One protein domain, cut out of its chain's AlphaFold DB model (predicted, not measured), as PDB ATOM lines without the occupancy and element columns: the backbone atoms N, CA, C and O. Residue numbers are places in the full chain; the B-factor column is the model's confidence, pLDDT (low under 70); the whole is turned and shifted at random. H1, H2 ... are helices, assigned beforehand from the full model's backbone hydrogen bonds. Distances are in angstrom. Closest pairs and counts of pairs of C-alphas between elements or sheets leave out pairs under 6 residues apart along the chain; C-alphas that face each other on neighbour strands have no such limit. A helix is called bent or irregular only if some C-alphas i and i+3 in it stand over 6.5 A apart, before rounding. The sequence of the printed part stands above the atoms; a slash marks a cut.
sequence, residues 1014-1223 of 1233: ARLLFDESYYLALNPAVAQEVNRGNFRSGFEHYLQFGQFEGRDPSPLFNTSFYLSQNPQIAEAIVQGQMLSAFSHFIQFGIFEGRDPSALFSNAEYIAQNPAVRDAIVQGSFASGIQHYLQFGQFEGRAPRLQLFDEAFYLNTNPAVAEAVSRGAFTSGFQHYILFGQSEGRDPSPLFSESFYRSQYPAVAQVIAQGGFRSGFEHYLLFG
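Overview. This is residues 1014 to 1223 of the 1233 residues of the protein "DUF4347 domain-containing protein" of Desertifilum sp. SIO1I2 (UniProt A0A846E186). Five small clusters of three short helices each, H1 to H3, H4 to H6, H7 to H9, H10 to H12 and H13 to H15, sit round a middle through which the link of residues 1051 to 1062 passes. Within each cluster the helices are crossed, and between clusters contacts are few. The printed part has 210 residues, with fifteen named helices, H1 to H15 in order, and no named strand: all helix. The whole is compact, with a radius of gyration of the C-alphas of 17.7 A, and rounded, spanning 46 by 45 by 35 A.

Along the chain. H6, the longest helix, is residues 1085 to 1096, 14.2 A long, and is irregular: C-alphas 1091 and 1094 are 7.2 A apart. Before it in the chain come H4, residues 1063 to 1068, and then H5, residues 1071 to 1078, 11.0 A from first to last C-alpha. H7 is residues 1106 to 1112, H8 1114 to 1121 and H9 1128 to 1136. H1 is residues 1020 to 1026, beginning at C-alpha 1020 (161.541, 215.456, 82.286), H2 1028 to 1035 and H3 1042 to 1050. H10 is residues 1150 to 1156, H11 1158 to 1165 and H12 1172 to 1180. H13 is residues 1193 to 1199, H14 1201 to 1208 and H15 1215 to 1223, ending at C-alpha 1223 (187.733, 226.858, 80.534).

Arrangement. H6 touches H4 with residues 1085 to 1086 alone, the closest C-alphas being those of Thr 1063 and Ala 1085, 6.1 A. H5 and H6 form a helical hairpin, a steep tilt of 39 degrees, opposite ways, closest at the C-alphas of Ile 1073 and Ala 1085, 7.0 A. H6 and H9 only just touch, only at their ends, with 3 pairs of C-alphas within 8 A, closest at Ile 1094 and Gln 1130, 5.8 A. H7 touches H9, the same way at a steep tilt of 63 degrees; the closest C-alphas are those of Asn 1106 and Gly 1128, 5.2 A. Likewise H1 touches H3 at Glu 1020 and Gly 1042, H10 touches H12 at Glu 1150 and Gly 1172, and H13 touches H15 at Glu 1193 and Gly 1215, their closest C-alphas each 5.6 A apart. H2, H8, H11 and H14 touch H3, H9, H12 and H15 respectively, opposite ways. H1 and H12 are close but not clearly touching, 7.0 A between the C-alphas of Tyr 1022 and Leu 1178. Every O i to N i+4 pair is within hydrogen-bond range in each helix but H6, with 6 of 8.

Size, cuts and confidence. The C-alphas farthest apart, of Gln 1079 and Pro 1158, are 50.3 A apart. The printed part has no cut. The links H3 to H4, H9 to H10 and H12 to H13 are long. The mean pLDDT of the printed part is 80.0; 26 residues are under 70, among them 1137 to 1140 and 1220 to 1223.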
ATOM      1  N   ALA A1014     164.505 211.336  94.001       64.69
ATOM      2  CA  ALA A1014     164.768 211.080  92.587       64.69
ATOM      3  C   ALA A1014     163.818 211.884  91.686       64.69
ATOM      4  O   ALA A1014     164.231 212.342  90.623       64.69
ATOM      5  N   ARG A1015     162.579 212.138  92.129       66.69
ATOM      6  CA  ARG A1015     161.641 213.049  91.444       66.69
ATOM      7  C   ARG A1015     161.926 214.533  91.649       66.69
ATOM      8  O   ARG A1015     161.533 215.322  90.799       66.69
ATOM      9  N   LEU A1016     162.578 214.925  92.744       65.06
ATOM     10  CA  LEU A1016     163.003 216.318  92.960       65.06
ATOM     11  C   LEU A1016     164.252 216.689  92.140       65.06
ATOM     12  O   LEU A1016     164.494 217.870  91.907       65.06
ATOM     13  N   LEU A1017     165.023 215.688  91.706       76.19
ATOM     14  CA  LEU A1017     166.261 215.822  90.930       76.19
ATOM     15  C   LEU A1017     166.132 215.420  89.455       76.19
ATOM     16  O   LEU A1017     167.139 215.412  88.747       76.19
ATOM     17  N   PHE A1018     164.928 215.090  88.985       80.81
ATOM     18  CA  PHE A1018     164.673 214.727  87.595       80.81
ATOM     19  C   PHE A1018     163.836 215.798  86.892       80.81
ATOM     20  O   PHE A1018     162.716 216.092  87.306       80.81
ATOM     21  N   ASP A1019     164.361 216.343  85.796       78.06
ATOM     22  CA  ASP A1019     163.643 217.265  84.918       78.06
ATOM     23  C   ASP A1019     163.302 216.528  83.619       78.06
ATOM     24  O   ASP A1019     164.158 216.266  82.773       78.06
ATOM     25  N   GLU A1020     162.024 216.186  83.457       78.06
ATOM     26  CA  GLU A1020     161.541 215.456  82.286       78.06
ATOM     27  C   GLU A1020     161.699 216.248  80.982       78.06
ATOM     28  O   GLU A1020     161.963 215.653  79.939       78.06
ATOM     29  N   SER A1021     161.601 217.579  81.027       72.75
ATOM     30  CA  SER A1021     161.759 218.407  79.826       72.75
ATOM     31  C   SER A1021     163.223 218.443  79.394       72.75
ATOM     32  O   SER A1021     163.522 218.253  78.216       72.75
ATOM     33  N   TYR A1022     164.137 218.605  80.352       75.94
ATOM     34  CA  TYR A1022     165.582 218.525  80.132       75.94
ATOM     35  C   TYR A1022     166.013 217.146  79.618       75.94
ATOM     36  O   TYR A1022     166.685 217.044  78.589       75.94
ATOM     37  N   TYR A1023     165.593 216.080  80.302       79.62
ATOM     38  CA  TYR A1023     165.994 214.718  79.967       79.62
ATOM     39  C   TYR A1023     165.504 214.302  78.576       79.62
ATOM     40  O   TYR A1023     166.267 213.721  77.806       79.62
ATOM     41  N   LEU A1024     164.257 214.627  78.212       79.50
ATOM     42  CA  LEU A1024     163.727 214.322  76.881       79.50
ATOM     43  C   LEU A1024     164.334 215.209  75.783       79.50
ATOM     44  O   LEU A1024     164.525 214.726  74.668       79.50
ATOM     45  N   ALA A1025     164.696 216.461  76.083       73.19
ATOM     46  CA  ALA A1025     165.393 217.337  75.138       73.19
ATOM     47  C   ALA A1025     166.810 216.836  74.805       73.19
ATOM     48  O   ALA A1025     167.207 216.861  73.642       73.19
ATOM     49  N   LEU A1026     167.549 216.329  75.801       73.88
ATOM     50  CA  LEU A1026     168.863 215.706  75.591       73.88
ATOM     51  C   LEU A1026     168.792 214.330  74.925       73.88
ATOM     52  O   LEU A1026     169.784 213.870  74.367       73.88
ATOM     53  N   ASN A1027     167.636 213.666  74.967       82.56
ATOM     54  CA  ASN A1027     167.475 212.299  74.485       82.56
ATOM     55  C   ASN A1027     166.321 212.186  73.470       82.56
ATOM     56  O   ASN A1027     165.301 211.558  73.771       82.56
ATOM     57  N   PRO A1028     166.463 212.729  72.239       82.44
ATOM     58  CA  PRO A1028     165.376 212.775  71.256       82.44
ATOM     59  C   PRO A1028     164.806 211.401  70.884       82.44
ATOM     60  O   PRO A1028     163.609 211.281  70.633       82.44
ATOM     61  N   ALA A1029     165.636 210.351  70.885       80.56
ATOM     62  CA  ALA A1029     165.179 208.974  70.689       80.56
ATOM     63  C   ALA A1029     164.228 208.525  71.814       80.56
ATOM     64  O   ALA A1029     163.150 208.005  71.545       80.56
ATOM     65  N   VAL A1030     164.562 208.825  73.075       83.94
ATOM     66  CA  VAL A1030     163.707 208.526  74.235       83.94
ATOM     67  C   VAL A1030     162.413 209.338  74.188       83.94
ATOM     68  O   VAL A1030     161.345 208.810  74.489       83.94
ATOM     69  N   ALA A1031     162.469 210.593  73.733       78.19
ATOM     70  CA  ALA A1031     161.272 211.397  73.499       78.19
ATOM     71  C   ALA A1031     160.343 210.770  72.442       78.19
ATOM     72  O   ALA A1031     159.123 210.820  72.598       78.19
ATOM     73  N   GLN A1032     160.880 210.135  71.393       81.12
ATOM     74  CA  GLN A1032     160.057 209.363  70.453       81.12
ATOM     75  C   GLN A1032     159.429 208.130  71.117       81.12
ATOM     76  O   GLN A1032     158.243 207.886  70.909       81.12
ATOM     77  N   GLU A1033     160.166 207.393  71.950       78.88
ATOM     78  CA  GLU A1033     159.652 206.197  72.639       78.88
ATOM     79  C   GLU A1033     158.573 206.510  73.689       78.88
ATOM     80  O   GLU A1033     157.571 205.795  73.782       78.88
ATOM     81  N   VAL A1034     158.709 207.619  74.424       77.62
ATOM     82  CA  VAL A1034     157.657 208.135  75.320       77.62
ATOM     83  C   VAL A1034     156.424 208.560  74.513       77.62
ATOM     84  O   VAL A1034     155.307 208.173  74.850       77.62
ATOM     85  N   ASN A1035     156.601 209.266  73.389       80.31
ATOM     86  CA  ASN A1035     155.492 209.644  72.500       80.31
ATOM     87  C   ASN A1035     154.810 208.438  71.818       80.31
ATOM     88  O   ASN A1035     153.623 208.506  71.499       80.31
ATOM     89  N   ARG A1036     155.533 207.328  71.610       82.69
ATOM     90  CA  ARG A1036     154.992 206.036  71.142       82.69
ATOM     91  C   ARG A1036     154.260 205.260  72.246       82.69
ATOM     92  O   ARG A1036     153.545 204.312  71.936       82.69
ATOM     93  N   GLY A1037     154.396 205.670  73.509       76.88
ATOM     94  CA  GLY A1037     153.784 205.018  74.669       76.88
ATOM     95  C   GLY A1037     154.544 203.794  75.189       76.88
ATOM     96  O   GLY A1037     154.013 203.081  76.039       76.88
ATOM     97  N   ASN A1038     155.776 203.560  74.719       72.19
ATOM     98  CA  ASN A1038     156.632 202.467  75.198       72.19
ATOM     99  C   ASN A1038     157.172 202.740  76.616       72.19
ATOM    100  O   ASN A1038     157.441 201.808  77.368       72.19
ATOM    101  N   PHE A1039     157.235 204.018  77.007       75.25
ATOM    102  CA  PHE A1039     157.481 204.477  78.374       75.25
ATOM    103  C   PHE A1039     156.411 205.490  78.785       75.25
ATOM    104  O   PHE A1039     156.000 206.325  77.979       75.25
ATOM    105  N   ARG A1040     155.966 205.453  80.046       73.88
ATOM    106  CA  ARG A1040     154.953 206.381  80.589       73.88
ATOM    107  C   ARG A1040     155.481 207.797  80.804       73.88
ATOM    108  O   ARG A1040     154.680 208.720  80.926       73.88
ATOM    109  N   SER A1041     156.797 207.943  80.917       78.56
ATOM    110  CA  SER A1041     157.504 209.209  81.109       78.56
ATOM    111  C   SER A1041     158.993 209.035  80.807       78.56
ATOM    112  O   SER A1041     159.526 207.922  80.868       78.56
ATOM    113  N   GLY A1042     159.693 210.143  80.567       73.25
ATOM    114  CA  GLY A1042     161.157 210.167  80.524       73.25
ATOM    115  C   GLY A1042     161.779 209.665  81.832       73.25
ATOM    116  O   GLY A1042     162.820 209.015  81.802       73.25
ATOM    117  N   PHE A1043     161.104 209.880  82.968       80.06
ATOM    118  CA  PHE A1043     161.527 209.376  84.279       80.06
ATOM    119  C   PHE A1043     161.496 207.843  84.359       80.06
ATOM    120  O   PHE A1043     162.406 207.238  84.922       80.06
ATOM    121  N   GLU A1044     160.481 207.196  83.770       78.38
ATOM    122  CA  GLU A1044     160.408 205.730  83.723       78.38
ATOM    123  C   GLU A1044     161.544 205.147  82.870       78.38
ATOM    124  O   GLU A1044     162.174 204.180  83.295       78.38
ATOM    125  N   HIS A1045     161.872 205.767  81.730       87.88
ATOM    126  CA  HIS A1045     163.054 205.385  80.949       87.88
ATOM    127  C   HIS A1045     164.355 205.620  81.728       87.88
ATOM    128  O   HIS A1045     165.246 204.771  81.723       87.88
ATOM    129  N   TYR A1046     164.501 206.770  82.389       84.75
ATOM    130  CA  TYR A1046     165.729 207.106  83.107       84.75
ATOM    131  C   TYR A1046     166.044 206.104  84.223       84.75
ATOM    132  O   TYR A1046     167.159 205.590  84.291       84.75
ATOM    133  N   LEU A1047     165.048 205.760  85.044       78.69
ATOM    134  CA  LEU A1047     165.220 204.779  86.115       78.69
ATOM    135  C   LEU A1047     165.493 203.357  85.599       78.69
ATOM    136  O   LEU A1047     166.135 202.584  86.306       78.69
ATOM    137  N   GLN A1048     165.009 202.995  84.407       77.12
ATOM    138  CA  GLN A1048     165.209 201.653  83.845       77.12
ATOM    139  C   GLN A1048     166.503 201.506  83.036       77.12
ATOM    140  O   GLN A1048     167.076 200.421  83.038       77.12
ATOM    141  N   PHE A1049     166.953 202.571  82.367       81.31
ATOM    142  CA  PHE A1049     168.062 202.536  81.405       81.31
ATOM    143  C   PHE A1049     169.001 203.737  81.565       81.31
ATOM    144  O   PHE A1049     170.199 203.563  81.776       81.31
ATOM    145  N   GLY A1050     168.454 204.956  81.554       80.81
ATOM    146  CA  GLY A1050     169.251 206.185  81.450       80.81
ATOM    147  C   GLY A1050     170.288 206.393  82.560       80.81
ATOM    148  O   GLY A1050     171.356 206.931  82.283       80.81
ATOM    149  N   GLN A1051     170.016 205.936  83.787       82.44
ATOM    150  CA  GLN A1051     170.978 206.017  84.894       82.44
ATOM    151  C   GLN A1051     172.178 205.063  84.744       82.44
ATOM    152  O   GLN A1051     173.250 205.353  85.266       82.44
ATOM    153  N   PHE A1052     172.005 203.944  84.032       79.56
ATOM    154  CA  PHE A1052     173.060 202.960  83.755       79.56
ATOM    155  C   PHE A1052     173.872 203.351  82.514       79.56
ATOM    156  O   PHE A1052     175.068 203.105  82.439       79.56
ATOM    157  N   GLU A1053     173.227 204.036  81.570       80.88
ATOM    158  CA  GLU A1053     173.838 204.632  80.376       80.88
ATOM    159  C   GLU A1053     174.564 205.967  80.671       80.88
ATOM    160  O   GLU A1053     174.975 206.664  79.745       80.88
ATOM    161  N   GLY A1054     174.681 206.365  81.944       79.56
ATOM    162  CA  GLY A1054     175.385 207.578  82.373       79.56
ATOM    163  C   GLY A1054     174.738 208.905  81.949       79.56
ATOM    164  O   GLY A1054     175.410 209.934  81.930       79.56
ATOM    165  N   ARG A1055     173.447 208.903  81.587       84.88
ATOM    166  CA  ARG A1055     172.733 210.107  81.132       84.88
ATOM    167  C   ARG A1055     172.416 211.040  82.306       84.88
ATOM    168  O   ARG A1055     172.142 210.590  83.418       84.88
ATOM    169  N   ASP A1056     172.355 212.342  82.043       86.56
ATOM    170  CA  ASP A1056     172.037 213.338  83.073       86.56
ATOM    171  C   ASP A1056     170.514 213.519  83.264       86.56
ATOM    172  O   ASP A1056     169.819 213.854  82.301       86.56
ATOM    173  N   PRO A1057     169.972 213.352  84.488       85.38
ATOM    174  CA  PRO A1057     168.534 213.434  84.770       85.38
ATOM    175  C   PRO A1057     167.992 214.861  84.876       85.38
ATOM    176  O   PRO A1057     166.791 215.084  84.734       85.38
ATOM    177  N   SER A1058     168.851 215.829  85.182       81.38
ATOM    178  CA  SER A1058     168.509 217.246  85.291       81.38
ATOM    179  C   SER A1058     169.779 218.090  85.174       81.38
ATOM    180  O   SER A1058     170.881 217.556  85.288       81.38
ATOM    181  N   PRO A1059     169.671 219.417  85.013       73.94
ATOM    182  CA  PRO A1059     170.841 220.291  85.037       73.94
ATOM    183  C   PRO A1059     171.605 220.271  86.362       73.94
ATOM    184  O   PRO A1059     172.787 220.599  86.400       73.94
ATOM    185  N   LEU A1060     170.917 219.943  87.461       78.44
ATOM    186  CA  LEU A1060     171.491 219.963  88.801       78.44
ATOM    187  C   LEU A1060     172.332 218.721  89.100       78.44
ATOM    188  O   LEU A1060     173.136 218.789  90.025       78.44
ATOM    189  N   PHE A1061     172.199 217.638  88.327       87.44
ATOM    190  CA  PHE A1061     173.008 216.430  88.469       87.44
ATOM    191  C   PHE A1061     173.726 216.097  87.158       87.44
ATOM    192  O   PHE A1061     173.079 215.758  86.171       87.44
ATOM    193  N   ASN A1062     175.059 216.164  87.165       88.38
ATOM    194  CA  ASN A1062     175.890 215.786  86.025       88.38
ATOM    195  C   ASN A1062     176.751 214.577  86.399       88.38
ATOM    196  O   ASN A1062     177.584 214.655  87.302       88.38
ATOM    197  N   THR A1063     176.551 213.471  85.690       87.12
ATOM    198  CA  THR A1063     177.148 212.167  85.995       87.12
ATOM    199  C   THR A1063     178.673 212.225  85.958       87.12
ATOM    200  O   THR A1063     179.329 211.812  86.915       87.12
ATOM    201  N   SER A1064     179.248 212.802  84.900       84.00
ATOM    202  CA  SER A1064     180.702 212.889  84.717       84.00
ATOM    203  C   SER A1064     181.383 213.787  85.754       84.00
ATOM    204  O   SER A1064     182.452 213.444  86.251       84.00
ATOM    205  N   PHE A1065     180.764 214.914  86.124       86.75
ATOM    206  CA  PHE A1065     181.226 215.775  87.215       86.75
ATOM    207  C   PHE A1065     181.140 215.051  88.559       86.75
ATOM    208  O   PHE A1065     182.095 215.063  89.330       86.75
ATOM    209  N   TYR A1066     180.012 214.400  88.845       89.81
ATOM    210  CA  TYR A1066     179.830 213.721  90.120       89.81
ATOM    211  C   TYR A1066     180.844 212.588  90.304       89.81
ATOM    212  O   TYR A1066     181.413 212.462  91.385       89.81
ATOM    213  N   LEU A1067     181.132 211.818  89.251       88.12
ATOM    214  CA  LEU A1067     182.162 210.779  89.284       88.12
ATOM    215  C   LEU A1067     183.586 211.354  89.330       88.12
ATOM    216  O   LEU A1067     184.408 210.830  90.073       88.12
ATOM    217  N   SER A1068     183.889 212.458  88.636       85.81
ATOM    218  CA  SER A1068     185.232 213.065  88.696       85.81
ATOM    219  C   SER A1068     185.554 213.704  90.050       85.81
ATOM    220  O   SER A1068     186.719 213.769  90.432       85.81
ATOM    221  N   GLN A1069     184.542 214.151  90.801       85.94
ATOM    222  CA  GLN A1069     184.701 214.586  92.195       85.94
ATOM    223  C   GLN A1069     184.684 213.418  93.200       85.94
ATOM    224  O   GLN A1069     184.950 213.634  94.380       85.94
ATOM    225  N   ASN A1070     184.335 212.199  92.771       89.81
ATOM    226  CA  ASN A1070     184.142 211.033  93.637       89.81
ATOM    227  C   ASN A1070     184.633 209.736  92.950       89.81
ATOM    228  O   ASN A1070     183.814 208.845  92.695       89.81
ATOM    229  N   PRO A1071     185.938 209.610  92.634       87.75
ATOM    230  CA  PRO A1071     186.483 208.490  91.855       87.75
ATOM    231  C   PRO A1071     186.182 207.114  92.466       87.75
ATOM    232  O   PRO A1071     185.810 206.193  91.742       87.75
ATOM    233  N   GLN A1072     186.176 207.004  93.798       86.44
ATOM    234  CA  GLN A1072     185.812 205.785  94.527       86.44
ATOM    235  C   GLN A1072     184.386 205.279  94.215       86.44
ATOM    236  O   GLN A1072     184.082 204.097  94.362       86.44
ATOM    237  N   ILE A1073     183.484 206.160  93.761       88.75
ATOM    238  CA  ILE A1073     182.128 205.784  93.336       88.75
ATOM    239  C   ILE A1073     182.122 205.267  91.894       88.75
ATOM    240  O   ILE A1073     181.301 204.413  91.567       88.75
ATOM    241  N   ALA A1074     183.041 205.725  91.036       81.12
ATOM    242  CA  ALA A1074     183.211 205.160  89.698       81.12
ATOM    243  C   ALA A1074     183.709 203.708  89.784       81.12
ATOM    244  O   ALA A1074     183.131 202.824  89.153       81.12
ATOM    245  N   GLU A1075     184.700 203.449  90.640       75.06
ATOM    246  CA  GLU A1075     185.207 202.104  90.938       75.06
ATOM    247  C   GLU A1075     184.105 201.190  91.498       75.06
ATOM    248  O   GLU A1075     183.887 200.096  90.977       75.06
ATOM    249  N   ALA A1076     183.326 201.663  92.478       72.44
ATOM    250  CA  ALA A1076     182.205 200.905  93.042       72.44
ATOM    251  C   ALA A1076     181.105 200.564  92.011       72.44
ATOM    252  O   ALA A1076     180.439 199.535  92.144       72.44
ATOM    253  N   ILE A1077     180.903 201.390  90.974       81.06
ATOM    254  CA  ILE A1077     179.987 201.078  89.860       81.06
ATOM    255  C   ILE A1077     180.587 199.995  88.954       81.06
ATOM    256  O   ILE A1077     179.891 199.039  88.615       81.06
ATOM    257  N   VAL A1078     181.875 200.096  88.602       79.56
ATOM    258  CA  VAL A1078     182.580 199.084  87.787       79.56
ATOM    259  C   VAL A1078     182.602 197.718  88.487       79.56
ATOM    260  O   VAL A1078     182.389 196.693  87.845       79.56
ATOM    261  N   GLN A1079     182.769 197.702  89.811       68.31
ATOM    262  CA  GLN A1079     182.714 196.494  90.644       68.31
ATOM    263  C   GLN A1079     181.280 195.996  90.934       68.31
ATOM    264  O   GLN A1079     181.103 195.005  91.642       68.31
ATOM    265  N   GLY A1080     180.237 196.674  90.435       72.94
ATOM    266  CA  GLY A1080     178.833 196.300  90.655       72.94
ATOM    267  C   GLY A1080     178.319 196.493  92.091       72.94
ATOM    268  O   GLY A1080     177.208 196.066  92.406       72.94
ATOM    269  N   GLN A1081     179.094 197.147  92.960       68.12
ATOM    270  CA  GLN A1081     178.721 197.476  94.340       68.12
ATOM    271  C   GLN A1081     177.723 198.647  94.416       68.12
ATOM    272  O   GLN A1081     177.014 198.802  95.411       68.12
ATOM    273  N   MET A1082     177.658 199.471  93.366       79.62
ATOM    274  CA  MET A1082     176.798 200.649  93.262       79.62
ATOM    275  C   MET A1082     176.061 200.653  91.913       79.62
ATOM    276  O   MET A1082     176.661 200.377  90.880       79.62
ATOM    277  N   LEU A1083     174.761 200.972  91.900       78.94
ATOM    278  CA  LEU A1083     173.938 200.869  90.681       78.94
ATOM    279  C   LEU A1083     174.230 201.969  89.647       78.94
ATOM    280  O   LEU A1083     174.215 201.704  88.449       78.94
ATOM    281  N   SER A1084     174.433 203.208  90.098       85.44
ATOM    282  CA  SER A1084     174.765 204.361  89.258       85.44
ATOM    283  C   SER A1084     175.298 205.527  90.100       85.44
ATOM    284  O   SER A1084     175.117 205.582  91.320       85.44
ATOM    285  N   ALA A1085     175.901 206.525  89.447       86.75
ATOM    286  CA  ALA A1085     176.300 207.776  90.099       86.75
ATOM    287  C   ALA A1085     175.098 208.471  90.768       86.75
ATOM    288  O   ALA A1085     175.185 208.971  91.891       86.75
ATOM    289  N   PHE A1086     173.950 208.451  90.082       87.81
ATOM    290  CA  PHE A1086     172.703 209.018  90.577       87.81
ATOM    291  C   PHE A1086     172.157 208.237  91.776       87.81
ATOM    292  O   PHE A1086     171.736 208.855  92.751       87.81
ATOM    293  N   SER A1087     172.214 206.898  91.768       82.56
ATOM    294  CA  SER A1087     171.764 206.096  92.912       82.56
ATOM    295  C   SER A1087     172.578 206.410  94.165       82.56
ATOM    296  O   SER A1087     171.991 206.633  95.223       82.56
ATOM    297  N   HIS A1088     173.910 206.515  94.041       89.25
ATOM    298  CA  HIS A1088     174.777 206.923  95.148       89.25
ATOM    299  C   HIS A1088     174.404 208.313  95.677       89.25
ATOM    300  O   HIS A1088     174.274 208.513  96.886       89.25
ATOM    301  N   PHE A1089     174.194 209.280  94.783       89.56
ATOM    302  CA  PHE A1089     173.856 210.638  95.189       89.56
ATOM    303  C   PHE A1089     172.515 210.719  95.933       89.56
ATOM    304  O   PHE A1089     172.441 211.344  96.989       89.56
ATOM    305  N   ILE A1090     171.479 210.039  95.432       82.12
ATOM    306  CA  ILE A1090     170.164 209.962  96.083       82.12
ATOM    307  C   ILE A1090     170.243 209.268  97.453       82.12
ATOM    308  O   ILE A1090     169.554 209.678  98.387       82.12
ATOM    309  N   GLN A1091     171.057 208.216  97.573       76.38
ATOM    310  CA  GLN A1091     171.131 207.382  98.773       76.38
ATOM    311  C   GLN A1091     172.036 207.966  99.870       76.38
ATOM    312  O   GLN A1091     171.699 207.861 101.049       76.38
ATOM    313  N   PHE A1092     173.153 208.592  99.491       81.75
ATOM    314  CA  PHE A1092     174.193 209.073 100.407       81.75
ATOM    315  C   PHE A1092     174.585 210.527 100.125       81.75
ATOM    316  O   PHE A1092     174.540 211.361 101.029       81.75
ATOM    317  N   GLY A1093     174.885 210.860  98.865       84.31
ATOM    318  CA  GLY A1093     175.491 212.144  98.497       84.31
ATOM    319  C   GLY A1093     174.684 213.394  98.874       84.31
ATOM    320  O   GLY A1093     175.283 214.416  99.205       84.31
ATOM    321  N   ILE A1094     173.346 213.319  98.895       84.25
ATOM    322  CA  ILE A1094     172.487 214.392  99.423       84.25
ATOM    323  C   ILE A1094     172.777 214.643 100.908       84.25
ATOM    324  O   ILE A1094     172.869 215.798 101.317       84.25
ATOM    325  N   PHE A1095     172.916 213.599 101.725       83.56
ATOM    326  CA  PHE A1095     173.096 213.718 103.177       83.56
ATOM    327  C   PHE A1095     174.532 214.084 103.553       83.56
ATOM    328  O   PHE A1095     174.740 214.883 104.458       83.56
ATOM    329  N   GLU A1096     175.507 213.573 102.803       86.50
ATOM    330  CA  GLU A1096     176.923 213.947 102.907       86.50
ATOM    331  C   GLU A1096     177.204 215.375 102.398       86.50
ATOM    332  O   GLU A1096     178.291 215.909 102.601       86.50
ATOM    333  N   GLY A1097     176.242 216.004 101.711       89.31
ATOM    334  CA  GLY A1097     176.397 217.350 101.165       89.31
ATOM    335  C   GLY A1097     177.374 217.432  99.991       89.31
ATOM    336  O   GLY A1097     178.018 218.467  99.821       89.31
ATOM    337  N   ARG A1098     177.496 216.361  99.194       92.19
ATOM    338  CA  ARG A1098     178.333 216.340  97.985       92.19
ATOM    339  C   ARG A1098     177.715 217.199  96.882       92.19
ATOM    340  O   ARG A1098     176.494 217.237  96.735       92.19
ATOM    341  N   ASP A1099     178.559 217.834  96.073       91.50
ATOM    342  CA  ASP A1099     178.120 218.696  94.972       91.50
ATOM    343  C   ASP A1099     177.689 217.839  93.753       91.50
ATOM    344  O   ASP A1099     178.516 217.113  93.202       91.50
ATOM    345  N   PRO A1100     176.411 217.881  93.314       89.62
ATOM    346  CA  PRO A1100     175.895 217.017  92.239       89.62
ATOM    347  C   PRO A1100     176.264 217.460  90.816       89.62
ATOM    348  O   PRO A1100     176.152 216.690  89.864       89.62
ATOM    349  N   SER A1101     176.657 218.718  90.648       86.25
ATOM    350  CA  SER A1101     177.087 219.320  89.385       86.25
ATOM    351  C   SER A1101     177.856 220.604  89.688       86.25
ATOM    352  O   SER A1101     177.705 221.182  90.764       86.25
ATOM    353  N   ALA A1102     178.599 221.127  88.708       76.62
ATOM    354  CA  ALA A1102     179.248 222.434  88.830       76.62
ATOM    355  C   ALA A1102     178.263 223.591  89.133       76.62
ATOM    356  O   ALA A1102     178.681 224.628  89.657       76.62
ATOM    357  N   LEU A1103     176.967 223.423  88.821       74.69
ATOM    358  CA  LEU A1103     175.914 224.428  89.012       74.69
ATOM    359  C   LEU A1103     175.447 224.580  90.466       74.69
ATOM    360  O   LEU A1103     174.760 225.555  90.768       74.69
ATOM    361  N   PHE A1104     175.824 223.666  91.360       84.62
ATOM    362  CA  PHE A1104     175.547 223.754  92.791       84.62
ATOM    363  C   PHE A1104     176.858 223.753  93.586       84.62
ATOM    364  O   PHE A1104     177.847 223.166  93.154       84.62
ATOM    365  N   SER A1105     176.881 224.402  94.752       88.19
ATOM    366  CA  SER A1105     177.875 224.051  95.769       88.19
ATOM    367  C   SER A1105     177.326 224.148  97.180       88.19
ATOM    368  O   SER A1105     176.852 225.202  97.602       88.19
ATOM    369  N   ASN A1106     177.420 223.049  97.923       90.88
ATOM    370  CA  ASN A1106     176.895 222.901  99.272       90.88
ATOM    371  C   ASN A1106     177.549 223.899 100.232       90.88
ATOM    372  O   ASN A1106     176.848 224.588 100.973       90.88
ATOM    373  N   ALA A1107     178.873 224.051 100.153       86.94
ATOM    374  CA  ALA A1107     179.620 225.002 100.970       86.94
ATOM    375  C   ALA A1107     179.215 226.462 100.687       86.94
ATOM    376  O   ALA A1107     178.921 227.215 101.618       86.94
ATOM    377  N   GLU A1108     179.139 226.862  99.410       85.00
ATOM    378  CA  GLU A1108     178.723 228.221  99.034       85.00
ATOM    379  C   GLU A1108     177.259 228.498  99.403       85.00
ATOM    380  O   GLU A1108     176.950 229.563  99.940       85.00
ATOM    381  N   TYR A1109     176.365 227.535  99.164       85.44
ATOM    382  CA  TYR A1109     174.942 227.654  99.470       85.44
ATOM    383  C   TYR A1109     174.695 227.808 100.976       85.44
ATOM    384  O   TYR A1109     173.918 228.673 101.386       85.44
ATOM    385  N   ILE A1110     175.391 227.034 101.815       89.75
ATOM    386  CA  ILE A1110     175.337 227.156 103.282       89.75
ATOM    387  C   ILE A1110     175.894 228.517 103.734       89.75
ATOM    388  O   ILE A1110     175.273 229.186 104.562       89.75
ATOM    389  N   ALA A1111     177.019 228.969 103.169       84.38
ATOM    390  CA  ALA A1111     177.623 230.260 103.509       84.38
ATOM    391  C   ALA A1111     176.724 231.460 103.149       84.38
ATOM    392  O   ALA A1111     176.651 232.432 103.902       84.38
ATOM    393  N   GLN A1112     176.006 231.383 102.024       80.75
ATOM    394  CA  GLN A1112     175.067 232.415 101.561       80.75
ATOM    395  C   GLN A1112     173.745 232.420 102.340       80.75
ATOM    396  O   GLN A1112     173.020 233.414 102.314       80.75
ATOM    397  N   ASN A1113     173.424 231.333 103.048       84.31
ATOM    398  CA  ASN A1113     172.152 231.154 103.739       84.31
ATOM    399  C   ASN A1113     172.364 230.789 105.222       84.31
ATOM    400  O   ASN A1113     172.120 229.642 105.602       84.31
ATOM    401  N   PRO A1114     172.744 231.746 106.098       87.25
ATOM    402  CA  PRO A1114     173.028 231.470 107.511       87.25
ATOM    403  C   PRO A1114     171.899 230.733 108.245       87.25
ATOM    404  O   PRO A1114     172.168 229.795 108.977       87.25
ATOM    405  N   ALA A1115     170.632 231.058 107.967       84.69
ATOM    406  CA  ALA A1115     169.493 230.346 108.552       84.69
ATOM    407  C   ALA A1115     169.426 228.852 108.161       84.69
ATOM    408  O   ALA A1115     168.942 228.039 108.941       84.69
ATOM    409  N   VAL A1116     169.928 228.479 106.976       87.69
ATOM    410  CA  VAL A1116     170.036 227.074 106.539       87.69
ATOM    411  C   VAL A1116     171.195 226.390 107.255       87.69
ATOM    412  O   VAL A1116     171.026 225.281 107.749       87.69
ATOM    413  N   ARG A1117     172.346 227.064 107.390       90.00
ATOM    414  CA  ARG A1117     173.474 226.576 108.201       90.00
ATOM    415  C   ARG A1117     173.046 226.298 109.641       90.00
ATOM    416  O   ARG A1117     173.326 225.228 110.169       90.00
ATOM    417  N   ASP A1118     172.346 227.241 110.258       87.06
ATOM    418  CA  ASP A1118     171.919 227.131 111.648       87.06
ATOM    419  C   ASP A1118     170.852 226.021 111.805       87.06
ATOM    420  O   ASP A1118     170.870 225.284 112.790       87.06
ATOM    421  N   ALA A1119     169.990 225.812 110.799       81.62
ATOM    422  CA  ALA A1119     169.058 224.680 110.741       81.62
ATOM    423  C   ALA A1119     169.755 223.315 110.543       81.62
ATOM    424  O   ALA A1119     169.271 222.311 111.067       81.62
ATOM    425  N   ILE A1120     170.895 223.263 109.839       86.88
ATOM    426  CA  ILE A1120     171.737 222.057 109.730       86.88
ATOM    427  C   ILE A1120     172.392 221.736 111.080       86.88
ATOM    428  O   ILE A1120     172.311 220.603 111.547       86.88
ATOM    429  N   VAL A1121     172.951 222.739 111.769       85.19
ATOM    430  CA  VAL A1121     173.513 222.580 113.129       85.19
ATOM    431  C   VAL A1121     172.453 222.104 114.134       85.19
ATOM    432  O   VAL A1121     172.760 221.350 115.052       85.19
ATOM    433  N   GLN A1122     171.190 222.493 113.941       80.81
ATOM    434  CA  GLN A1122     170.042 222.034 114.736       80.81
ATOM    435  C   GLN A1122     169.454 220.685 114.270       80.81
ATOM    436  O   GLN A1122     168.416 220.266 114.780       80.81
ATOM    437  N   GLY A1123     170.071 220.006 113.295       77.00
ATOM    438  CA  GLY A1123     169.635 218.697 112.795       77.00
ATOM    439  C   GLY A1123     168.320 218.702 112.004       77.00
ATOM    440  O   GLY A1123     167.737 217.644 111.791       77.00
ATOM    441  N   SER A1124     167.833 219.870 111.568       76.69
ATOM    442  CA  SER A1124     166.620 219.978 110.735       76.69
ATOM    443  C   SER A1124     166.875 219.615 109.267       76.69
ATOM    444  O   SER A1124     165.948 219.229 108.560       76.69
ATOM    445  N   PHE A1125     168.132 219.710 108.822       82.19
ATOM    446  CA  PHE A1125     168.620 219.243 107.523       82.19
ATOM    447  C   PHE A1125     170.010 218.622 107.712       82.19
ATOM    448  O   PHE A1125     170.777 219.089 108.545       82.19
ATOM    449  N   ALA A1126     170.355 217.604 106.929       80.94
ATOM    450  CA  ALA A1126     171.703 217.037 106.894       80.94
ATOM    451  C   ALA A1126     172.676 217.910 106.080       80.94
ATOM    452  O   ALA A1126     173.867 217.950 106.368       80.94
ATOM    453  N   SER A1127     172.176 218.630 105.068       89.69
ATOM    454  CA  SER A1127     173.009 219.409 104.148       89.69
ATOM    455  C   SER A1127     172.275 220.592 103.507       89.69
ATOM    456  O   SER A1127     171.043 220.696 103.528       89.69
ATOM    457  N   GLY A1128     173.045 221.476 102.871       86.69
ATOM    458  CA  GLY A1128     172.530 222.574 102.061       86.69
ATOM    459  C   GLY A1128     171.848 222.094 100.780       86.69
ATOM    460  O   GLY A1128     170.813 222.647 100.417       86.69
ATOM    461  N   ILE A1129     172.356 221.039 100.129       88.69
ATOM    462  CA  ILE A1129     171.702 220.456  98.942       88.69
ATOM    463  C   ILE A1129     170.339 219.837  99.284       88.69
ATOM    464  O   ILE A1129     169.383 220.017  98.529       88.69
ATOM    465  N   GLN A1130     170.190 219.211 100.458       87.19
ATOM    466  CA  GLN A1130     168.890 218.724 100.924       87.19
ATOM    467  C   GLN A1130     167.885 219.877 101.088       87.19
ATOM    468  O   GLN A1130     166.766 219.792 100.578       87.19
ATOM    469  N   HIS A1131     168.287 220.978 101.737       87.38
ATOM    470  CA  HIS A1131     167.446 222.176 101.849       87.38
ATOM    471  C   HIS A1131     167.119 222.781 100.474       87.38
ATOM    472  O   HIS A1131     165.982 223.186 100.219       87.38
ATOM    473  N   TYR A1132     168.098 222.847  99.567       84.75
ATOM    474  CA  TYR A1132     167.913 223.433  98.242       84.75
ATOM    475  C   TYR A1132     166.847 222.698  97.421       84.75
ATOM    476  O   TYR A1132     165.953 223.337  96.864       84.75
ATOM    477  N   LEU A1133     166.901 221.364  97.405       79.00
ATOM    478  CA  LEU A1133     165.958 220.524  96.663       79.00
ATOM    479  C   LEU A1133     164.544 220.545  97.256       79.00
ATOM    480  O   LEU A1133     163.570 220.482  96.507       79.00
ATOM    481  N   GLN A1134     164.411 220.654  98.580       72.69
ATOM    482  CA  GLN A1134     163.103 220.712  99.239       72.69
ATOM    483  C   GLN A1134     162.454 222.104  99.167       72.69
ATOM    484  O   GLN A1134     161.247 222.201  98.949       72.69
ATOM    485  N   PHE A1135     163.240 223.171  99.346       73.69
ATOM    486  CA  PHE A1135     162.735 224.538  99.539       73.69
ATOM    487  C   PHE A1135     163.457 225.576  98.678       73.69
ATOM    488  O   PHE A1135     162.804 226.375  98.008       73.69
ATOM    489  N   GLY A1136     164.793 225.551  98.645       73.75
ATOM    490  CA  GLY A1136     165.596 226.614  98.032       73.75
ATOM    491  C   GLY A1136     165.272 226.916  96.564       73.75
ATOM    492  O   GLY A1136     165.255 228.087  96.185       73.75
ATOM    493  N   GLN A1137     164.960 225.894  95.760       66.19
ATOM    494  CA  GLN A1137     164.550 226.072  94.362       66.19
ATOM    495  C   GLN A1137     163.197 226.792  94.198       66.19
ATOM    496  O   GLN A1137     163.007 227.528  93.234       66.19
ATOM    497  N   PHE A1138     162.270 226.628  95.149       62.31
ATOM    498  CA  PHE A1138     160.947 227.272  95.139       62.31
ATOM    499  C   PHE A1138     160.968 228.671  95.767       62.31
ATOM    500  O   PHE A1138     160.107 229.499  95.483       62.31
ATOM    501  N   GLU A1139     161.965 228.939  96.608       68.19
ATOM    502  CA  GLU A1139     162.231 230.243  97.219       68.19
ATOM    503  C   GLU A1139     163.068 231.175  96.320       68.19
ATOM    504  O   GLU A1139     163.404 232.282  96.739       68.19
ATOM    505  N   GLY A1140     163.431 230.742  95.104       61.62
ATOM    506  CA  GLY A1140     164.255 231.528  94.176       61.62
ATOM    507  C   GLY A1140     165.699 231.724  94.652       61.62
ATOM    508  O   GLY A1140     166.333 232.725  94.319       61.62
ATOM    509  N   ARG A1141     166.234 230.809  95.473       73.44
ATOM    510  CA  ARG A1141     167.636 230.882  95.908       73.44
ATOM    511  C   ARG A1141     168.547 230.369  94.793       73.44
ATOM    512  O   ARG A1141     168.274 229.330  94.196       73.44
ATOM    513  N   ALA A1142     169.658 231.056  94.543       66.62
ATOM    514  CA  ALA A1142     170.650 230.585  93.580       66.62
ATOM    515  C   ALA A1142     171.357 229.312  94.104       66.62
ATOM    516  O   ALA A1142     171.783 229.302  95.261       66.62
ATOM    517  N   PRO A1143     171.532 228.259  93.278       67.94
ATOM    518  CA  PRO A1143     172.314 227.078  93.655       67.94
ATOM    519  C   PRO A1143     173.823 227.371  93.717       67.94
ATOM    520  O   PRO A1143     174.539 226.747  94.500       67.94
ATOM    521  N   ARG A1144     174.303 228.346  92.923       73.19
ATOM    522  CA  ARG A1144     175.671 228.882  92.991       73.19
ATOM    523  C   ARG A1144     175.765 230.315  92.444       73.19
ATOM    524  O   ARG A1144     175.778 230.546  91.235       73.19
ATOM    525  N   LEU A1145     175.855 231.285  93.354       54.66
ATOM    526  CA  LEU A1145     175.715 232.729  93.084       54.66
ATOM    527  C   LEU A1145     176.812 233.337  92.181       54.66
ATOM    528  O   LEU A1145     176.591 234.373  91.565       54.66
ATOM    529  N   GLN A1146     177.984 232.700  92.063       60.31
ATOM    530  CA  GLN A1146     179.046 233.152  91.144       60.31
ATOM    531  C   GLN A1146     178.817 232.750  89.679       60.31
ATOM    532  O   GLN A1146     179.514 233.243  88.794       60.31
ATOM    533  N   LEU A1147     177.900 231.815  89.420       64.38
ATOM    534  CA  LEU A1147     177.681 231.247  88.090       64.38
ATOM    535  C   LEU A1147     176.448 231.850  87.419       64.38
ATOM    536  O   LEU A1147     176.514 232.235  86.253       64.38
ATOM    537  N   PHE A1148     175.358 231.999  88.169       74.69
ATOM    538  CA  PHE A1148     174.120 232.592  87.684       74.69
ATOM    539  C   PHE A1148     173.596 233.638  88.672       74.69
ATOM    540  O   PHE A1148     173.424 233.349  89.856       74.69
ATOM    541  N   ASP A1149     173.321 234.841  88.168       76.19
ATOM    542  CA  ASP A1149     172.714 235.939  88.923       76.19
ATOM    543  C   ASP A1149     171.304 236.164  88.371       76.19
ATOM    544  O   ASP A1149     171.117 236.753  87.305       76.19
ATOM    545  N   GLU A1150     170.298 235.674  89.097       79.62
ATOM    546  CA  GLU A1150     168.904 235.761  88.663       79.62
ATOM    547  C   GLU A1150     168.407 237.208  88.567       79.62
ATOM    548  O   GLU A1150     167.643 237.534  87.658       79.62
ATOM    549  N   ALA A1151     168.876 238.105  89.438       79.94
ATOM    550  CA  ALA A1151     168.491 239.507  89.381       79.94
ATOM    551  C   ALA A1151     169.079 240.178  88.132       79.94
ATOM    552  O   ALA A1151     168.361 240.879  87.416       79.94
ATOM    553  N   PHE A1152     170.353 239.940  87.818       85.81
ATOM    554  CA  PHE A1152     170.958 240.385  86.560       85.81
ATOM    555  C   PHE A1152     170.246 239.784  85.344       85.81
ATOM    556  O   PHE A1152     169.892 240.515  84.415       85.81
ATOM    557  N   TYR A1153     170.006 238.473  85.353       86.44
ATOM    558  CA  TYR A1153     169.432 237.755  84.223       86.44
ATOM    559  C   TYR A1153     167.999 238.208  83.922       86.44
ATOM    560  O   TYR A1153     167.673 238.489  82.771       86.44
ATOM    561  N   LEU A1154     167.147 238.364  84.938       86.69
ATOM    562  CA  LEU A1154     165.782 238.862  84.754       86.69
ATOM    563  C   LEU A1154     165.749 240.345  84.344       86.69
ATOM    564  O   LEU A1154     164.930 240.721  83.506       86.69
ATOM    565  N   ASN A1155     166.665 241.176  84.860       87.31
ATOM    566  CA  ASN A1155     166.775 242.585  84.458       87.31
ATOM    567  C   ASN A1155     167.267 242.759  83.011       87.31
ATOM    568  O   ASN A1155     166.800 243.655  82.307       87.31
ATOM    569  N   THR A1156     168.193 241.915  82.551       88.31
ATOM    570  CA  THR A1156     168.684 241.929  81.159       88.31
ATOM    571  C   THR A1156     167.716 241.256  80.183       88.31
ATOM    572  O   THR A1156     167.734 241.571  78.995       88.31
ATOM    573  N   ASN A1157     166.820 240.392  80.672       91.81
ATOM    574  CA  ASN A1157     165.877 239.624  79.862       91.81
ATOM    575  C   ASN A1157     164.413 239.862  80.300       91.81
ATOM    576  O   ASN A1157     163.757 238.944  80.797       91.81
ATOM    577  N   PRO A1158     163.841 241.062  80.080       88.62
ATOM    578  CA  PRO A1158     162.536 241.445  80.637       88.62
ATOM    579  C   PRO A1158     161.356 240.569  80.181       88.62
ATOM    580  O   PRO A1158     160.418 240.367  80.947       88.62
ATOM    581  N   ALA A1159     161.408 239.984  78.978       86.31
ATOM    582  CA  ALA A1159     160.400 239.015  78.526       86.31
ATOM    583  C   ALA A1159     160.411 237.717  79.362       86.31
ATOM    584  O   ALA A1159     159.371 237.090  79.560       86.31
ATOM    585  N   VAL A1160     161.577 237.337  79.898       88.12
ATOM    586  CA  VAL A1160     161.730 236.196  80.809       88.12
ATOM    587  C   VAL A1160     161.196 236.544  82.192       88.12
ATOM    588  O   VAL A1160     160.466 235.747  82.769       88.12
ATOM    589  N   ALA A1161     161.468 237.753  82.692       84.12
ATOM    590  CA  ALA A1161     160.872 238.242  83.938       84.12
ATOM    591  C   ALA A1161     159.335 238.253  83.872       84.12
ATOM    592  O   ALA A1161     158.664 237.825  84.811       84.12
ATOM    593  N   GLU A1162     158.768 238.657  82.733       82.69
ATOM    594  CA  GLU A1162     157.327 238.594  82.493       82.69
ATOM    595  C   GLU A1162     156.813 237.139  82.482       82.69
ATOM    596  O   GLU A1162     155.791 236.846  83.105       82.69
ATOM    597  N   ALA A1163     157.541 236.208  81.854       78.12
ATOM    598  CA  ALA A1163     157.196 234.785  81.819       78.12
ATOM    599  C   ALA A1163     157.264 234.109  83.207       78.12
ATOM    600  O   ALA A1163     156.331 233.391  83.578       78.12
ATOM    601  N   VAL A1164     158.300 234.395  84.004       77.88
ATOM    602  CA  VAL A1164     158.427 233.946  85.405       77.88
ATOM    603  C   VAL A1164     157.286 234.516  86.254       77.88
ATOM    604  O   VAL A1164     156.610 233.770  86.956       77.88
ATOM    605  N   SER A1165     156.963 235.810  86.120       74.69
ATOM    606  CA  SER A1165     155.853 236.428  86.869       74.69
ATOM    607  C   SER A1165     154.467 235.851  86.532       74.69
ATOM    608  O   SER A1165     153.537 235.955  87.331       74.69
ATOM    609  N   ARG A1166     154.326 235.224  85.356       74.88
ATOM    610  CA  ARG A1166     153.125 234.491  84.921       74.88
ATOM    611  C   ARG A1166     153.139 233.006  85.299       74.88
ATOM    612  O   ARG A1166     152.175 232.314  84.985       74.88
ATOM    613  N   GLY A1167     154.202 232.512  85.935       67.62
ATOM    614  CA  GLY A1167     154.366 231.097  86.273       67.62
ATOM    615  C   GLY A1167     154.632 230.187  85.069       67.62
ATOM    616  O   GLY A1167     154.443 228.980  85.180       67.62
ATOM    617  N   ALA A1168     155.051 230.739  83.921       69.06
ATOM    618  CA  ALA A1168     155.502 229.935  82.779       69.06
ATOM    619  C   ALA A1168     156.893 229.316  83.023       69.06
ATOM    620  O   ALA A1168     157.230 228.308  82.411       69.06
ATOM    621  N   PHE A1169     157.661 229.908  83.942       73.31
ATOM    622  CA  PHE A1169     158.903 229.380  84.498       73.31
ATOM    623  C   PHE A1169     158.893 229.587  86.014       73.31
ATOM    624  O   PHE A1169     158.337 230.577  86.493       73.31
ATOM    625  N   THR A1170     159.507 228.677  86.769       66.50
ATOM    626  CA  THR A1170     159.632 228.773  88.233       66.50
ATOM    627  C   THR A1170     160.682 229.795  88.665       66.50
ATOM    628  O   THR A1170     160.549 230.381  89.735       66.50
ATOM    629  N   SER A1171     161.696 230.034  87.831       73.75
ATOM    630  CA  SER A1171     162.762 231.014  88.053       73.75
ATOM    631  C   SER A1171     163.394 231.461  86.731       73.75
ATOM    632  O   SER A1171     163.278 230.796  85.694       73.75
ATOM    633  N   GLY A1172     164.118 232.580  86.763       74.06
ATOM    634  CA  GLY A1172     164.991 233.006  85.670       74.06
ATOM    635  C   GLY A1172     166.089 231.985  85.375       74.06
ATOM    636  O   GLY A1172     166.443 231.793  84.211       74.06
ATOM    637  N   PHE A1173     166.564 231.272  86.403       74.94
ATOM    638  CA  PHE A1173     167.510 230.164  86.256       74.94
ATOM    639  C   PHE A1173     166.921 229.025  85.417       74.94
ATOM    640  O   PHE A1173     167.567 228.573  84.473       74.94
ATOM    641  N   GLN A1174     165.669 228.623  85.674       73.25
ATOM    642  CA  GLN A1174     165.004 227.579  84.889       73.25
ATOM    643  C   GLN A1174     164.943 227.947  83.396       73.25
ATOM    644  O   GLN A1174     165.310 227.139  82.543       73.25
ATOM    645  N   HIS A1175     164.554 229.184  83.064       84.44
ATOM    646  CA  HIS A1175     164.584 229.648  81.673       84.44
ATOM    647  C   HIS A1175     166.008 229.653  81.102       84.44
ATOM    648  O   HIS A1175     166.206 229.307  79.933       84.44
ATOM    649  N   TYR A1176     167.008 230.097  81.870       80.50
ATOM    650  CA  TYR A1176     168.378 230.163  81.367       80.50
ATOM    651  C   TYR A1176     168.887 228.793  80.924       80.50
ATOM    652  O   TYR A1176     169.443 228.669  79.834       80.50
ATOM    653  N   ILE A1177     168.635 227.765  81.729       66.50
ATOM    654  CA  ILE A1177     169.074 226.414  81.406       66.50
ATOM    655  C   ILE A1177     168.287 225.809  80.234       66.50
ATOM    656  O   ILE A1177     168.896 225.202  79.357       66.50
ATOM    657  N   LEU A1178     166.962 225.988  80.188       63.59
ATOM    658  CA  LEU A1178     166.129 225.411  79.126       63.59
ATOM    659  C   LEU A1178     166.333 226.082  77.759       63.59
ATOM    660  O   LEU A1178     166.263 225.412  76.733       63.59
ATOM    661  N   PHE A1179     166.567 227.398  77.739       76.56
ATOM    662  CA  PHE A1179     166.593 228.193  76.504       76.56
ATOM    663  C   PHE A1179     167.766 229.175  76.442       76.56
ATOM    664  O   PHE A1179     168.446 229.256  75.419       76.56
ATOM    665  N   GLY A1180     168.042 229.887  77.538       80.19
ATOM    666  CA  GLY A1180     168.987 231.009  77.560       80.19
ATOM    667  C   GLY A1180     170.423 230.666  77.148       80.19
ATOM    668  O   GLY A1180     171.068 231.503  76.520       80.19
ATOM    669  N   GLN A1181     170.902 229.447  77.420       75.00
ATOM    670  CA  GLN A1181     172.195 228.959  76.919       75.00
ATOM    671  C   GLN A1181     172.229 228.908  75.383       75.00
ATOM    672  O   GLN A1181     173.105 229.507  74.765       75.00
ATOM    673  N   SER A1182     171.239 228.256  74.761       70.94
ATOM    674  CA  SER A1182     171.137 228.127  73.296       70.94
ATOM    675  C   SER A1182     170.847 229.458  72.588       70.94
ATOM    676  O   SER A1182     171.307 229.691  71.473       70.94
ATOM    677  N   GLU A1183     170.134 230.364  73.262       81.44
ATOM    678  CA  GLU A1183     169.884 231.738  72.811       81.44
ATOM    679  C   GLU A1183     171.103 232.662  73.002       81.44
ATOM    680  O   GLU A1183     171.066 233.821  72.588       81.44
ATOM    681  N   GLY A1184     172.182 232.168  73.618       80.06
ATOM    682  CA  GLY A1184     173.435 232.891  73.804       80.06
ATOM    683  C   GLY A1184     173.361 234.049  74.806       80.06
ATOM    684  O   GLY A1184     174.027 235.066  74.611       80.06
ATOM    685  N   ARG A1185     172.518 233.934  75.839       87.94
ATOM    686  CA  ARG A1185     172.328 234.971  76.867       87.94
ATOM    687  C   ARG A1185     173.407 234.895  77.952       87.94
ATOM    688  O   ARG A1185     173.862 233.813  78.317       87.94
ATOM    689  N   ASP A1186     173.748 236.046  78.524       89.12
ATOM    690  CA  ASP A1186     174.730 236.142  79.607       89.12
ATOM    691  C   ASP A1186     174.077 235.768  80.964       89.12
ATOM    692  O   ASP A1186     173.063 236.371  81.326       89.12
ATOM    693  N   PRO A1187     174.612 234.792  81.729       84.94
ATOM    694  CA  PRO A1187     174.001 234.290  82.972       84.94
ATOM    695  C   PRO A1187     174.228 235.180  84.198       84.94
ATOM    696  O   PRO A1187     173.517 235.066  85.196       84.94
ATOM    697  N   SER A1188     175.263 236.016  84.171       84.12
ATOM    698  CA  SER A1188     175.674 236.869  85.286       84.12
ATOM    699  C   SER A1188     176.573 238.007  84.778       84.12
ATOM    700  O   SER A1188     177.109 237.909  83.672       84.12
ATOM    701  N   PRO A1189     176.846 239.053  85.580       81.69
ATOM    702  CA  PRO A1189     177.806 240.104  85.217       81.69
ATOM    703  C   PRO A1189     179.261 239.613  85.055       81.69
ATOM    704  O   PRO A1189     180.143 240.387  84.663       81.69
ATOM    705  N   LEU A1190     179.545 238.363  85.440       82.06
ATOM    706  CA  LEU A1190     180.889 237.783  85.494       82.06
ATOM    707  C   LEU A1190     181.268 237.011  84.224       82.06
ATOM    708  O   LEU A1190     182.444 236.703  84.043       82.06
ATOM    709  N   PHE A1191     180.311 236.740  83.336       86.00
ATOM    710  CA  PHE A1191     180.525 235.994  82.101       86.00
ATOM    711  C   PHE A1191     179.820 236.678  80.928       86.00
ATOM    712  O   PHE A1191     178.688 237.125  81.083       86.00
ATOM    713  N   SER A1192     180.461 236.729  79.755       88.94
ATOM    714  CA  SER A1192     179.774 237.111  78.519       88.94
ATOM    715  C   SER A1192     180.002 236.098  77.407       88.94
ATOM    716  O   SER A1192     181.120 235.905  76.929       88.94
ATOM    717  N   GLU A1193     178.909 235.489  76.962       88.38
ATOM    718  CA  GLU A1193     178.853 234.451  75.936       88.38
ATOM    719  C   GLU A1193     179.374 234.967  74.591       88.38
ATOM    720  O   GLU A1193     180.160 234.300  73.910       88.38
ATOM    721  N   SER A1194     179.002 236.204  74.247       87.81
ATOM    722  CA  SER A1194     179.463 236.882  73.033       87.81
ATOM    723  C   SER A1194     180.984 237.077  73.014       87.81
ATOM    724  O   SER A1194     181.639 236.760  72.018       87.81
ATOM    725  N   PHE A1195     181.565 237.523  74.135       89.69
ATOM    726  CA  PHE A1195     183.010 237.651  74.296       89.69
ATOM    727  C   PHE A1195     183.691 236.284  74.238       89.69
ATOM    728  O   PHE A1195     184.610 236.091  73.441       89.69
ATOM    729  N   TYR A1196     183.222 235.330  75.045       87.88
ATOM    730  CA  TYR A1196     183.870 234.036  75.223       87.88
ATOM    731  C   TYR A1196     183.946 233.249  73.909       87.88
ATOM    732  O   TYR A1196     185.011 232.755  73.537       87.88
ATOM    733  N   ARG A1197     182.853 233.218  73.134       87.88
ATOM    734  CA  ARG A1197     182.846 232.600  71.798       87.88
ATOM    735  C   ARG A1197     183.734 233.337  70.794       87.88
ATOM    736  O   ARG A1197     184.331 232.682  69.944       87.88
ATOM    737  N   SER A1198     183.855 234.665  70.887       87.50
ATOM    738  CA  SER A1198     184.754 235.427  70.006       87.50
ATOM    739  C   SER A1198     186.240 235.202  70.315       87.50
ATOM    740  O   SER A1198     187.046 235.164  69.390       87.50
ATOM    741  N   GLN A1199     186.597 235.015  71.593       92.00
ATOM    742  CA  GLN A1199     187.985 234.825  72.030       92.00
ATOM    743  C   GLN A1199     188.451 233.362  71.957       92.00
ATOM    744  O   GLN A1199     189.649 233.096  71.872       92.00
ATOM    745  N   TYR A1200     187.527 232.397  71.931       92.06
ATOM    746  CA  TYR A1200     187.855 230.974  71.820       92.06
ATOM    747  C   TYR A1200     187.181 230.326  70.592       92.06
ATOM    748  O   TYR A1200     186.242 229.543  70.746       92.06
ATOM    749  N   PRO A1201     187.664 230.591  69.354       87.44
ATOM    750  CA  PRO A1201     187.011 230.134  68.121       87.44
ATOM    751  C   PRO A1201     186.860 228.613  68.003       87.44
ATOM    752  O   PRO A1201     185.853 228.145  67.480       87.44
ATOM    753  N   ALA A1202     187.815 227.839  68.530       84.06
ATOM    754  CA  ALA A1202     187.718 226.378  68.578       84.06
ATOM    755  C   ALA A1202     186.519 225.915  69.427       84.06
ATOM    756  O   ALA A1202     185.774 225.028  69.026       84.06
ATOM    757  N   VAL A1203     186.255 226.586  70.554       84.31
ATOM    758  CA  VAL A1203     185.075 226.319  71.393       84.31
ATOM    759  C   VAL A1203     183.800 226.706  70.655       84.31
ATOM    760  O   VAL A1203     182.832 225.955  70.667       84.31
ATOM    761  N   ALA A1204     183.805 227.836  69.943       83.19
ATOM    762  CA  ALA A1204     182.672 228.242  69.117       83.19
ATOM    763  C   ALA A1204     182.372 227.252  67.971       83.19
ATOM    764  O   ALA A1204     181.202 227.101  67.618       83.19
ATOM    765  N   GLN A1205     183.386 226.565  67.424       81.31
ATOM    766  CA  GLN A1205     183.209 225.467  66.466       81.31
ATOM    767  C   GLN A1205     182.627 224.212  67.124       81.31
ATOM    768  O   GLN A1205     181.657 223.675  66.600       81.31
ATOM    769  N   VAL A1206     183.140 223.790  68.285       75.31
ATOM    770  CA  VAL A1206     182.597 222.623  69.009       75.31
ATOM    771  C   VAL A1206     181.146 222.870  69.449       75.31
ATOM    772  O   VAL A1206     180.307 221.989  69.284       75.31
ATOM    773  N   ILE A1207     180.801 224.086  69.895       78.56
ATOM    774  CA  ILE A1207     179.406 224.498  70.154       78.56
ATOM    775  C   ILE A1207     178.552 224.388  68.882       78.56
ATOM    776  O   ILE A1207     177.449 223.852  68.919       78.56
ATOM    777  N   ALA A1208     179.054 224.860  67.735       75.12
ATOM    778  CA  ALA A1208     178.333 224.774  66.461       75.12
ATOM    779  C   ALA A1208     178.170 223.330  65.942       75.12
ATOM    780  O   ALA A1208     177.261 223.067  65.159       75.12
ATOM    781  N   GLN A1209     179.023 222.406  66.389       75.38
ATOM    782  CA  GLN A1209     178.932 220.963  66.141       75.38
ATOM    783  C   GLN A1209     178.111 220.217  67.214       75.38
ATOM    784  O   GLN A1209     177.958 219.004  67.126       75.38
ATOM    785  N   GLY A1210     177.568 220.924  68.213       66.56
ATOM    786  CA  GLY A1210     176.736 220.353  69.276       66.56
ATOM    787  C   GLY A1210     177.498 219.747  70.460       66.56
ATOM    788  O   GLY A1210     176.863 219.183  71.345       66.56
ATOM    789  N   GLY A1211     178.828 219.876  70.519       65.06
ATOM    790  CA  GLY A1211     179.641 219.334  71.618       65.06
ATOM    791  C   GLY A1211     179.513 220.096  72.945       65.06
ATOM    792  O   GLY A1211     179.805 219.531  73.992       65.06
ATOM    793  N   PHE A1212     179.047 221.351  72.916       71.94
ATOM    794  CA  PHE A1212     178.669 222.139  74.097       71.94
ATOM    795  C   PHE A1212     177.455 223.022  73.777       71.94
ATOM    796  O   PHE A1212     177.344 223.545  72.668       71.94
ATOM    797  N   ARG A1213     176.569 223.240  74.751       68.19
ATOM    798  CA  ARG A1213     175.359 224.076  74.628       68.19
ATOM    799  C   ARG A1213     175.670 225.569  74.556       68.19
ATOM    800  O   ARG A1213     174.926 226.323  73.935       68.19
ATOM    801  N   SER A1214     176.745 225.998  75.215       78.31
ATOM    802  CA  SER A1214     177.178 227.396  75.293       78.31
ATOM    803  C   SER A1214     178.672 227.510  75.610       78.31
ATOM    804  O   SER A1214     179.307 226.569  76.092       78.31
ATOM    805  N   GLY A1215     179.240 228.690  75.367       79.19
ATOM    806  CA  GLY A1215     180.562 229.069  75.855       79.19
ATOM    807  C   GLY A1215     180.618 229.056  77.378       79.19
ATOM    808  O   GLY A1215     181.635 228.656  77.942       79.19
ATOM    809  N   PHE A1216     179.514 229.417  78.037       80.81
ATOM    810  CA  PHE A1216     179.376 229.313  79.486       80.81
ATOM    811  C   PHE A1216     179.554 227.877  79.986       80.81
ATOM    812  O   PHE A1216     180.361 227.643  80.882       80.81
ATOM    813  N   GLU A1217     178.888 226.900  79.370       73.19
ATOM    814  CA  GLU A1217     179.052 225.486  79.726       73.19
ATOM    815  C   GLU A1217     180.502 225.007  79.559       73.19
ATOM    816  O   GLU A1217     181.073 224.443  80.492       73.19
ATOM    817  N   HIS A1218     181.138 225.303  78.419       81.31
ATOM    818  CA  HIS A1218     182.559 224.993  78.239       81.31
ATOM    819  C   HIS A1218     183.424 225.673  79.312       81.31
ATOM    820  O   HIS A1218     184.403 225.094  79.786       81.31
ATOM    821  N   TYR A1219     183.126 226.922  79.679       76.69
ATOM    822  CA  TYR A1219     183.884 227.639  80.703       76.69
ATOM    823  C   TYR A1219     183.809 226.954  82.073       76.69
ATOM    824  O   TYR A1219     184.825 226.883  82.766       76.69
ATOM    825  N   LEU A1220     182.646 226.406  82.435       67.81
ATOM    826  CA  LEU A1220     182.466 225.651  83.676       67.81
ATOM    827  C   LEU A1220     183.206 224.311  83.672       67.81
ATOM    828  O   LEU A1220     183.835 223.978  84.672       67.81
ATOM    829  N   LEU A1221     183.125 223.559  82.571       57.22
ATOM    830  CA  LEU A1221     183.683 222.206  82.484       57.22
ATOM    831  C   LEU A1221     185.208 222.195  82.297       57.22
ATOM    832  O   LEU A1221     185.891 221.374  82.899       57.22
ATOM    833  N   PHE A1222     185.741 223.113  81.484       67.94
ATOM    834  CA  PHE A1222     187.153 223.108  81.073       67.94
ATOM    835  C   PHE A1222     187.808 224.488  81.188       67.94
ATOM    836  O   PHE A1222     188.891 224.629  81.755       67.94
ATOM    837  N   GLY A1223     187.125 225.537  80.720       67.62
ATOM    838  CA  GLY A1223     187.733 226.858  80.534       67.62
ATOM    839  C   GLY A1223     188.289 227.499  81.805       67.62
ATOM    840  O   GLY A1223     189.291 228.206  81.733       67.62
TER     841      GLY A1223